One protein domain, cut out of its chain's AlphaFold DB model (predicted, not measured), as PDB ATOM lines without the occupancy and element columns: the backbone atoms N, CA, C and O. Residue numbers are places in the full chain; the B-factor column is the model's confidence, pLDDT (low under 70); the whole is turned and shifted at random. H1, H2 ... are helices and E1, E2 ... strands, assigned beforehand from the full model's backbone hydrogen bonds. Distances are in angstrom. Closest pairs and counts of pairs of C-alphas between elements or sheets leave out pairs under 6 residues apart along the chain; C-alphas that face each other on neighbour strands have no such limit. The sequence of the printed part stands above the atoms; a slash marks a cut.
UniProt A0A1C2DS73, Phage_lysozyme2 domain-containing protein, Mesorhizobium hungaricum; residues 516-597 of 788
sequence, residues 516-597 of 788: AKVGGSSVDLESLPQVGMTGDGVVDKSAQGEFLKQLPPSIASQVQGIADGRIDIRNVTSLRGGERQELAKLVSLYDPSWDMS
ATOM      1  N   ALA A 516     147.191 105.758 139.156       65.62
ATOM      2  CA  ALA A 516     146.293 105.000 138.291       65.62
ATOM      3  C   ALA A 516     146.462 103.491 138.537       65.62
ATOM      4  O   ALA A 516     147.581 102.982 138.551       65.62
ATOM      5  N   LYS A 517     145.363 102.756 138.713       76.94
ATOM      6  CA  LYS A 517     145.320 101.304 138.908       76.94
ATOM      7  C   LYS A 517     144.827 100.598 137.644       76.94
ATOM      8  O   LYS A 517     143.640 100.552 137.337       76.94
ATOM      9  N   VAL A 518     145.745  99.959 136.926       74.50
ATOM     10  CA  VAL A 518     145.432  99.237 135.684       74.50
ATOM     11  C   VAL A 518     145.913  97.797 135.789       74.50
ATOM     12  O   VAL A 518     147.086  97.545 136.063       74.50
ATOM     13  N   GLY A 519     145.009  96.836 135.577       73.19
ATOM     14  CA  GLY A 519     145.359  95.412 135.519       73.19
ATOM     15  C   GLY A 519     146.065  94.906 136.782       73.19
ATOM     16  O   GLY A 519     147.004  94.120 136.690       73.19
ATOM     17  N   GLY A 520     145.666  95.411 137.954       75.31
ATOM     18  CA  GLY A 520     146.274  95.071 139.245       75.31
ATOM     19  C   GLY A 520     147.596  95.780 139.573       75.31
ATOM     20  O   GLY A 520     148.113  95.584 140.670       75.31
ATOM     21  N   SER A 521     148.132  96.619 138.680       78.62
ATOM     22  CA  SER A 521     149.332  97.435 138.929       78.62
ATOM     23  C   SER A 521     148.957  98.885 139.237       78.62
ATOM     24  O   SER A 521     147.995  99.402 138.675       78.62
ATOM     25  N   SER A 522     149.715  99.543 140.117       79.50
ATOM     26  CA  SER A 522     149.524 100.951 140.495       79.50
ATOM     27  C   SER A 522     150.645 101.799 139.893       79.50
ATOM     28  O   SER A 522     151.814 101.487 140.102       79.50
ATOM     29  N   VAL A 523     150.296 102.851 139.158       75.62
ATOM     30  CA  VAL A 523     151.217 103.768 138.472       75.62
ATOM     31  C   VAL A 523     151.085 105.147 139.092       75.62
ATOM     32  O   VAL A 523     149.997 105.708 139.035       75.62
ATOM     33  N   ASP A 524     152.161 105.689 139.655       75.50
ATOM     34  CA  ASP A 524     152.196 107.056 140.185       75.50
ATOM     35  C   ASP A 524     152.214 108.076 139.038       75.50
ATOM     36  O   ASP A 524     153.181 108.158 138.281       75.50
ATOM     37  N   LEU A 525     151.128 108.837 138.906       63.53
ATOM     38  CA  LEU A 525     150.926 109.795 137.822       63.53
ATOM     39  C   LEU A 525     151.810 111.038 137.958       63.53
ATOM     40  O   LEU A 525     152.092 111.676 136.948       63.53
ATOM     41  N   GLU A 526     152.239 111.388 139.173       62.81
ATOM     42  CA  GLU A 526     153.061 112.579 139.430       62.81
ATOM     43  C   GLU A 526     154.533 112.345 139.080       62.81
ATOM     44  O   GLU A 526     155.259 113.288 138.769       62.81
ATOM     45  N   SER A 527     154.963 111.081 139.092       69.81
ATOM     46  CA  SER A 527     156.326 110.686 138.734       69.81
ATOM     47  C   SER A 527     156.592 110.680 137.223       69.81
ATOM     48  O   SER A 527     157.749 110.762 136.808       69.81
ATOM     49  N   LEU A 528     155.533 110.613 136.407       69.56
ATOM     50  CA  LEU A 528     155.641 110.443 134.961       69.56
ATOM     51  C   LEU A 528     156.137 111.725 134.268       69.56
ATOM     52  O   LEU A 528     155.701 112.830 134.606       69.56
ATOM     53  N   PRO A 529     157.010 111.604 133.253       73.31
ATOM     54  CA  PRO A 529     157.498 112.754 132.508       73.31
ATOM     55  C   PRO A 529     156.358 113.358 131.682       73.31
ATOM     56  O   PRO A 529     155.508 112.642 131.153       73.31
ATOM     57  N   GLN A 530     156.339 114.682 131.538       70.12
ATOM     58  CA  GLN A 530     155.338 115.331 130.696       70.12
ATOM     59  C   GLN A 530     155.683 115.159 129.218       70.12
ATOM     60  O   GLN A 530     156.781 115.505 128.785       70.12
ATOM     61  N   VAL A 531     154.722 114.660 128.444       70.56
ATOM     62  CA  VAL A 531     154.808 114.616 126.985       70.56
ATOM     63  C   VAL A 531     154.067 115.827 126.426       70.56
ATOM     64  O   VAL A 531     152.893 116.034 126.721       70.56
ATOM     65  N   GLY A 532     154.761 116.647 125.637       70.44
ATOM     66  CA  GLY A 532     154.193 117.816 124.964       70.44
ATOM     67  C   GLY A 532     154.014 117.605 123.461       70.44
ATOM     68  O   GLY A 532     154.453 116.601 122.895       70.44
ATOM     69  N   MET A 533     153.392 118.587 122.807       65.94
ATOM     70  CA  MET A 533     153.452 118.724 121.351       65.94
ATOM     71  C   MET A 533     154.583 119.670 120.951       65.94
ATOM     72  O   MET A 533     154.849 120.659 121.634       65.94
ATOM     73  N   THR A 534     155.228 119.374 119.830       64.44
ATOM     74  CA  THR A 534     156.155 120.277 119.152       64.44
ATOM     75  C   THR A 534     155.386 121.428 118.493       64.44
ATOM     76  O   THR A 534     154.164 121.366 118.329       64.44
ATOM     77  N   GLY A 535     156.096 122.484 118.079       56.00
ATOM     78  CA  GLY A 535     155.496 123.633 117.385       56.00
ATOM     79  C   GLY A 535     154.742 123.275 116.095       56.00
ATOM     80  O   GLY A 535     153.845 124.012 115.700       56.00
ATOM     81  N   ASP A 536     155.041 122.115 115.499       55.12
ATOM     82  CA  ASP A 536     154.415 121.605 114.273       55.12
ATOM     83  C   ASP A 536     153.188 120.705 114.538       55.12
ATOM     84  O   ASP A 536     152.662 120.071 113.622       55.12
ATOM     85  N   GLY A 537     152.731 120.609 115.794       60.22
ATOM     86  CA  GLY A 537     151.566 119.799 116.172       60.22
ATOM     87  C   GLY A 537     151.828 118.288 116.204       60.22
ATOM     88  O   GLY A 537     150.890 117.499 116.096       60.22
ATOM     89  N   VAL A 538     153.093 117.874 116.341       67.00
ATOM     90  CA  VAL A 538     153.511 116.468 116.467       67.00
ATOM     91  C   VAL A 538     153.890 116.174 117.917       67.00
ATOM     92  O   VAL A 538     154.476 117.012 118.592       67.00
ATOM     93  N   VAL A 539     153.582 114.983 118.423       71.19
ATOM     94  CA  VAL A 539     153.962 114.597 119.793       71.19
ATOM     95  C   VAL A 539     155.475 114.364 119.924       71.19
ATOM     96  O   VAL A 539     156.096 113.745 119.055       71.19
ATOM     97  N   ASP A 540     156.077 114.823 121.028       79.19
ATOM     98  CA  ASP A 540     157.501 114.614 121.321       79.19
ATOM     99  C   ASP A 540     157.822 113.127 121.567       79.19
ATOM    100  O   ASP A 540     157.561 112.560 122.633       79.19
ATOM    101  N   LYS A 541     158.451 112.492 120.570       82.62
ATOM    102  CA  LYS A 541     158.844 111.074 120.610       82.62
ATOM    103  C   LYS A 541     159.875 110.755 121.693       82.62
ATOM    104  O   LYS A 541     159.887 109.632 122.196       82.62
ATOM    105  N   SER A 542     160.754 111.696 122.035       84.88
ATOM    106  CA  SER A 542     161.761 111.481 123.076       84.88
ATOM    107  C   SER A 542     161.086 111.411 124.441       84.88
ATOM    108  O   SER A 542     161.317 110.468 125.198       84.88
ATOM    109  N   ALA A 543     160.183 112.355 124.721       79.81
ATOM    110  CA  ALA A 543     159.391 112.360 125.948       79.81
ATOM    111  C   ALA A 543     158.482 111.121 126.054       79.81
ATOM    112  O   ALA A 543     158.400 110.512 127.118       79.81
ATOM    113  N   GLN A 544     157.877 110.680 124.944       83.62
ATOM    114  CA  GLN A 544     157.127 109.417 124.879       83.62
ATOM    115  C   GLN A 544     157.982 108.200 125.249       83.62
ATOM    116  O   GLN A 544     157.532 107.321 125.987       83.62
ATOM    117  N   GLY A 545     159.220 108.143 124.753       87.75
ATOM    118  CA  GLY A 545     160.160 107.073 125.076       87.75
ATOM    119  C   GLY A 545     160.488 107.012 126.568       87.75
ATOM    120  O   GLY A 545     160.481 105.929 127.150       87.75
ATOM    121  N   GLU A 546     160.724 108.163 127.201       87.25
ATOM    122  CA  GLU A 546     160.952 108.242 128.649       87.25
ATOM    123  C   GLU A 546     159.694 107.899 129.457       87.25
ATOM    124  O   GLU A 546     159.782 107.178 130.450       87.25
ATOM    125  N   PHE A 547     158.514 108.321 128.996       86.12
ATOM    126  CA  PHE A 547     157.236 107.980 129.622       86.12
ATOM    127  C   PHE A 547     157.012 106.466 129.674       86.12
ATOM    128  O   PHE A 547     156.709 105.913 130.730       86.12
ATOM    129  N   LEU A 548     157.213 105.766 128.552       90.81
ATOM    130  CA  LEU A 548     157.007 104.315 128.483       90.81
ATOM    131  C   LEU A 548     157.980 103.529 129.369       90.81
ATOM    132  O   LEU A 548     157.601 102.479 129.882       90.81
ATOM    133  N   LYS A 549     159.209 104.025 129.576       92.31
ATOM    134  CA  LYS A 549     160.203 103.381 130.454       92.31
ATOM    135  C   LYS A 549     159.796 103.388 131.927       92.31
ATOM    136  O   LYS A 549     160.226 102.507 132.666       92.31
ATOM    137  N   GLN A 550     158.992 104.364 132.351       86.56
ATOM    138  CA  GLN A 550     158.516 104.470 133.733       86.56
ATOM    139  C   GLN A 550     157.249 103.645 134.005       86.56
ATOM    140  O   GLN A 550     156.845 103.483 135.156       86.56
ATOM    141  N   LEU A 551     156.631 103.082 132.962       86.00
ATOM    142  CA  LEU A 551     155.468 102.214 133.090       86.00
ATOM    143  C   LEU A 551     155.869 100.732 133.178       86.00
ATOM    144  O   LEU A 551     156.815 100.301 132.515       86.00
ATOM    145  N   PRO A 552     155.104  99.897 133.906       89.69
ATOM    146  CA  PRO A 552     155.232  98.446 133.800       89.69
ATOM    147  C   PRO A 552     155.091  97.985 132.334       89.69
ATOM    148  O   PRO A 552     154.204  98.488 131.639       89.69
ATOM    149  N   PRO A 553     155.877  96.998 131.850       88.19
ATOM    150  CA  PRO A 553     155.926  96.645 130.424       88.19
ATOM    151  C   PRO A 553     154.571  96.300 129.786       88.19
ATOM    152  O   PRO A 553     154.321  96.611 128.617       88.19
ATOM    153  N   SER A 554     153.673  95.674 130.552       85.50
ATOM    154  CA  SER A 554     152.313  95.348 130.109       85.50
ATOM    155  C   SER A 554     151.454  96.598 129.903       85.50
ATOM    156  O   SER A 554     150.775  96.706 128.882       85.50
ATOM    157  N   ILE A 555     151.518  97.560 130.829       85.00
ATOM    158  CA  ILE A 555     150.801  98.837 130.744       85.00
ATOM    159  C   ILE A 555     151.406  99.700 129.638       85.00
ATOM    160  O   ILE A 555     150.656 100.243 128.837       85.00
ATOM    161  N   ALA A 556     152.736  99.758 129.526       89.12
ATOM    162  CA  ALA A 556     153.421 100.467 128.445       89.12
ATOM    163  C   ALA A 556     152.946  99.981 127.063       89.12
ATOM    164  O   ALA A 556     152.572 100.784 126.209       89.12
ATOM    165  N   SER A 557     152.866  98.658 126.873       88.62
ATOM    166  CA  SER A 557     152.388  98.050 125.623       88.62
ATOM    167  C   SER A 557     150.919  98.374 125.331       88.62
ATOM    168  O   SER A 557     150.553  98.598 124.177       88.62
ATOM    169  N   GLN A 558     150.068  98.414 126.362       85.88
ATOM    170  CA  GLN A 558     148.656  98.784 126.226       85.88
ATOM    171  C   GLN A 558     148.488 100.268 125.900       85.88
ATOM    172  O   GLN A 558     147.772 100.599 124.958       85.88
ATOM    173  N   VAL A 559     149.176 101.148 126.630       86.44
ATOM    174  CA  VAL A 559     149.155 102.601 126.415       86.44
ATOM    175  C   VAL A 559     149.599 102.928 124.992       86.44
ATOM    176  O   VAL A 559     148.866 103.583 124.252       86.44
ATOM    177  N   GLN A 560     150.741 102.380 124.569       89.31
ATOM    178  CA  GLN A 560     151.250 102.564 123.215       89.31
ATOM    179  C   GLN A 560     150.297 101.973 122.165       89.31
ATOM    180  O   GLN A 560     149.994 102.618 121.165       89.31
ATOM    181  N   GLY A 561     149.781 100.760 122.385       87.56
ATOM    182  CA  GLY A 561     148.868 100.106 121.449       87.56
ATOM    183  C   GLY A 561     147.547 100.857 121.259       87.56
ATOM    184  O   GLY A 561     147.028 100.893 120.143       87.56
ATOM    185  N   ILE A 562     147.020 101.483 122.314       83.44
ATOM    186  CA  ILE A 562     145.795 102.292 122.254       83.44
ATOM    187  C   ILE A 562     146.064 103.643 121.578       83.44
ATOM    188  O   ILE A 562     145.283 104.048 120.714       83.44
ATOM    189  N   ALA A 563     147.171 104.315 121.912       84.56
ATOM    190  CA  ALA A 563     147.578 105.564 121.258       84.56
ATOM    191  C   ALA A 563     147.778 105.377 119.742       84.56
ATOM    192  O   ALA A 563     147.328 106.192 118.932       84.56
ATOM    193  N   ASP A 564     148.374 104.243 119.358       84.25
ATOM    194  CA  ASP A 564     148.619 103.840 117.972       84.25
ATOM    195  C   ASP A 564     147.369 103.327 117.235       84.25
ATOM    196  O   ASP A 564     147.471 102.936 116.072       84.25
ATOM    197  N   GLY A 565     146.206 103.243 117.891       82.44
ATOM    198  CA  GLY A 565     144.985 102.692 117.292       82.44
ATOM    199  C   GLY A 565     145.047 101.186 116.988       82.44
ATOM    200  O   GLY A 565     144.174 100.664 116.294       82.44
ATOM    201  N   ARG A 566     146.057 100.469 117.499       83.19
ATOM    202  CA  ARG A 566     146.197  99.005 117.377       83.19
ATOM    203  C   ARG A 566     145.273  98.258 118.338       83.19
ATOM    204  O   ARG A 566     144.874  97.133 118.050       83.19
ATOM    205  N   ILE A 567     144.945  98.877 119.471       82.50
ATOM    206  CA  ILE A 567     144.065  98.332 120.507       82.50
ATOM    207  C   ILE A 567     142.880  99.283 120.686       82.50
ATOM    208  O   ILE A 567     143.061 100.459 120.992       82.50
ATOM    209  N   ASP A 568     141.659  98.770 120.542       81.19
ATOM    210  CA  ASP A 568     140.455  99.519 120.903       81.19
ATOM    211  C   ASP A 568     140.174  99.346 122.400       81.19
ATOM    212  O   ASP A 568     139.801  98.261 122.852       81.19
ATOM    213  N   ILE A 569     140.325 100.430 123.165       73.81
ATOM    214  CA  ILE A 569     140.106 100.447 124.618       73.81
ATOM    215  C   ILE A 569     138.687 100.004 125.017       73.81
ATOM    216  O   ILE A 569     138.496  99.479 126.115       73.81
ATOM    217  N   ARG A 570     137.689 100.157 124.131       72.56
ATOM    218  CA  ARG A 570     136.299  99.724 124.367       72.56
ATOM    219  C   ARG A 570     136.158  98.202 124.333       72.56
ATOM    220  O   ARG A 570     135.286  97.663 125.008       72.56
ATOM    221  N   ASN A 571     137.049  97.524 123.612       73.06
ATOM    222  CA  ASN A 571     137.036  96.072 123.424       73.06
ATOM    223  C   ASN A 571     137.985  95.335 124.383       73.06
ATOM    224  O   ASN A 571     138.050  94.106 124.357       73.06
ATOM    225  N   VAL A 572     138.701  96.052 125.259       69.94
ATOM    226  CA  VAL A 572     139.525  95.438 126.311       69.94
ATOM    227  C   VAL A 572     138.610  94.948 127.441       69.94
ATOM    228  O   VAL A 572     138.312  95.664 128.403       69.94
ATOM    229  N   THR A 573     138.132  93.710 127.302       64.44
ATOM    230  CA  THR A 573     137.224  93.038 128.251       64.44
ATOM    231  C   THR A 573     137.912  92.602 129.545       64.44
ATOM    232  O   THR A 573     137.237  92.382 130.547       64.44
ATOM    233  N   SER A 574     139.246  92.526 129.551       70.69
ATOM    234  CA  SER A 574     140.052  92.162 130.722       70.69
ATOM    235  C   SER A 574     140.130  93.255 131.792       70.69
ATOM    236  O   SER A 574     140.636  92.991 132.878       70.69
ATOM    237  N   LEU A 575     139.661  94.472 131.495       67.19
ATOM    238  CA  LEU A 575     139.686  95.618 132.406       67.19
ATOM    239  C   LEU A 575     138.269  96.009 132.831       67.19
ATOM    240  O   LEU A 575     137.333  96.020 132.024       67.19
ATOM    241  N   ARG A 576     138.099  96.373 134.103       70.50
ATOM    242  CA  ARG A 576     136.835  96.914 134.621       70.50
ATOM    243  C   ARG A 576     136.613  98.345 134.118       70.50
ATOM    244  O   ARG A 576     137.539  99.028 133.691       70.50
ATOM    245  N   GLY A 577     135.369  98.830 134.193       59.75
ATOM    246  CA  GLY A 577     134.996 100.165 133.701       59.75
ATOM    247  C   GLY A 577     135.833 101.315 134.282       59.75
ATOM    248  O   GLY A 577     136.215 102.208 133.532       59.75
ATOM    249  N   GLY A 578     136.175 101.259 135.575       67.50
ATOM    250  CA  GLY A 578     137.058 102.242 136.220       67.50
ATOM    251  C   GLY A 578     138.514 102.157 135.749       67.50
ATOM    252  O   GLY A 578     139.115 103.176 135.429       67.50
ATOM    253  N   GLU A 579     139.051 100.946 135.585       67.50
ATOM    254  CA  GLU A 579     140.428 100.728 135.108       67.50
ATOM    255  C   GLU A 579     140.607 101.193 133.654       67.50
ATOM    256  O   GLU A 579     141.666 101.693 133.285       67.50
ATOM    257  N   ARG A 580     139.558 101.100 132.820       70.56
ATOM    258  CA  ARG A 580     139.576 101.670 131.460       70.56
ATOM    259  C   ARG A 580     139.682 103.193 131.465       70.56
ATOM    260  O   ARG A 580     140.362 103.743 130.605       70.56
ATOM    261  N   GLN A 581     139.034 103.875 132.410       68.69
ATOM    262  CA  GLN A 581     139.151 105.331 132.541       68.69
ATOM    263  C   GLN A 581     140.557 105.735 132.992       68.69
ATOM    264  O   GLN A 581     141.088 106.739 132.532       68.69
ATOM    265  N   GLU A 582     141.178 104.950 133.869       69.06
ATOM    266  CA  GLU A 582     142.549 105.186 134.327       69.06
ATOM    267  C   GLU A 582     143.582 104.895 133.233       69.06
ATOM    268  O   GLU A 582     144.505 105.683 133.038       69.06
ATOM    269  N   LEU A 583     143.372 103.845 132.437       73.06
ATOM    270  CA  LEU A 583     144.175 103.581 131.246       73.06
ATOM    271  C   LEU A 583     144.008 104.682 130.189       73.06
ATOM    272  O   LEU A 583     144.998 105.121 129.618       73.06
ATOM    273  N   ALA A 584     142.789 105.185 129.967       74.62
ATOM    274  CA  ALA A 584     142.554 106.316 129.069       74.62
ATOM    275  C   ALA A 584     143.315 107.577 129.516       74.62
ATOM    276  O   ALA A 584     143.906 108.252 128.680       74.62
ATOM    277  N   LYS A 585     143.370 107.862 130.827       73.31
ATOM    278  CA  LYS A 585     144.180 108.969 131.368       73.31
ATOM    279  C   LYS A 585     145.667 108.786 131.060       73.31
ATOM    280  O   LYS A 585     146.304 109.733 130.616       73.31
ATOM    281  N   LEU A 586     146.206 107.580 131.259       75.88
ATOM    282  CA  LEU A 586     147.602 107.274 130.922       75.88
ATOM    283  C   LEU A 586     147.881 107.456 129.424       75.88
ATOM    284  O   LEU A 586     148.933 107.974 129.065       75.88
ATOM    285  N   VAL A 587     146.935 107.081 128.555       80.44
ATOM    286  CA  VAL A 587     147.056 107.290 127.105       80.44
ATOM    287  C   VAL A 587     147.042 108.775 126.747       80.44
ATOM    288  O   VAL A 587     147.894 109.191 125.973       80.44
ATOM    289  N   SER A 588     146.160 109.588 127.336       77.56
ATOM    290  CA  SER A 588     146.150 111.043 127.109       77.56
ATOM    291  C   SER A 588     147.409 111.753 127.627       77.56
ATOM    292  O   SER A 588     147.800 112.773 127.073       77.56
ATOM    293  N   LEU A 589     148.047 111.239 128.686       74.75
ATOM    294  CA  LEU A 589     149.326 111.767 129.181       74.75
ATOM    295  C   LEU A 589     150.504 111.364 128.284       74.75
ATOM    296  O   LEU A 589     151.427 112.149 128.096       74.75
ATOM    297  N   TYR A 590     150.464 110.151 127.732       80.88
ATOM    298  CA  TYR A 590     151.452 109.646 126.778       80.88
ATOM    299  C   TYR A 590     151.329 110.296 125.389       80.88
ATOM    300  O   TYR A 590     152.324 110.517 124.701       80.88
ATOM    301  N   ASP A 591     150.105 110.567 124.948       77.88
ATOM    302  CA  ASP A 591     149.786 111.187 123.668       77.88
ATOM    303  C   ASP A 591     148.754 112.310 123.893       77.88
ATOM    304  O   ASP A 591     147.549 112.047 123.917       77.88
ATOM    305  N   PRO A 592     149.206 113.574 124.018       75.19
ATOM    306  CA  PRO A 592     148.322 114.723 124.219       75.19
ATOM    307  C   PRO A 592     147.335 114.979 123.074       75.19
ATOM    308  O   PRO A 592     146.388 115.744 123.243       75.19
ATOM    309  N   SER A 593     147.550 114.378 121.898       73.56
ATOM    310  CA  SER A 593     146.618 114.471 120.767       73.56
ATOM    311  C   SER A 593     145.476 113.457 120.862       73.56
ATOM    312  O   SER A 593     144.534 113.507 120.068       73.56
ATOM    313  N   TRP A 594     145.572 112.497 121.785       76.75
ATOM    314  CA  TRP A 594     144.646 111.383 121.894       76.75
ATOM    315  C   TRP A 594     143.425 111.728 122.749       76.75
ATOM    316  O   TRP A 594     143.530 112.179 123.892       76.75
ATOM    317  N   ASP A 595     142.247 111.419 122.203       68.00
ATOM    318  CA  ASP A 595     140.958 111.482 122.888       68.00
ATOM    319  C   ASP A 595     140.200 110.151 122.717       68.00
ATOM    320  O   ASP A 595     140.214 109.517 121.657       68.00
ATOM    321  N   MET A 596     139.464 109.753 123.754       65.00
ATOM    322  CA  MET A 596     138.563 108.601 123.760       65.00
ATOM    323  C   MET A 596     137.513 108.624 122.636       65.00
ATOM    324  O   MET A 596     137.028 107.559 122.225       65.00
ATOM    325  N   SER A 597     137.125 109.805 122.147       70.00
ATOM    326  CA  SER A 597     136.212 109.931 121.001       70.00
ATOM    327  C   SER A 597     136.857 109.472 119.682       70.00
ATOM    328  O   SER A 597     136.173 108.918 118.820       70.00
TER     329      SER A 597
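This is residues 516 to 597 of the 788 residues of the protein "Phage_lysozyme2 domain-containing protein" of Mesorhizobium hungaricum (UniProt A0A1C2DS73). Two helices, H2 and H3, cross nearly at right angles to make the core; H1 folds back along H2 as a helical hairpin, and a small two-stranded hairpin, E1 and E2, packs on H3 through E1. Long links, residues 525 to 540 and 564 to 576, run round the outside. The printed part has 82 residues in the order E1, E2, H1, H2, H3, with an antiparallel sheet E1 - E2, and is mostly helix. It is compact, with a radius of gyration of the C-alphas of 12.1 A and spans of 37 by 26 by 17 A.

Start at E1, residues 516 to 518, antiparallel to E2, residues 521 to 524; N 516 and O 523 are 2.8 A apart, within hydrogen-bond range. H1, residues 541 to 549, and H2, residues 553 to 563, only just touch, with 3 pairs of C-alphas within 8 A, closest Leu 548 and Ala 556 at 5.3 A; they run opposite ways at a steep tilt of 36 degrees, only just past shallow. H3, residues 577 to 590, touches H2, closest C-alphas Val 559 and Val 587 at 5.2 A, about perpendicular at 78 degrees. With Tyr 590 alone H3 only just touches H1, with 3 pairs of C-alphas within 8 A, closest Gln 544 at 6.0 A. The closest C-alphas of E1 and H3, Val 518 and Glu 579, are 5.3 A apart. In H1, H2 and H3 every O i to N i+4 pair is within hydrogen-bond range.

Find C-alpha 516 at (146.293, 105.000, 138.291), where E1 begins its 6.4 A; E2 spans 10.1 A, H1 12.6 A and H2 15.3 A. H3 runs 20.2 A to C-alpha 590 at (151.452, 109.646, 126.778).

The C-alphas of Gly 535 and Ser 574 are farthest apart, 37.5 A. The printed part has no cut; E2 to H1 and H2 to H3 are long links. Mean pLDDT of the printed part is 76.0, with 21 residues under 70, among them 533 to 538.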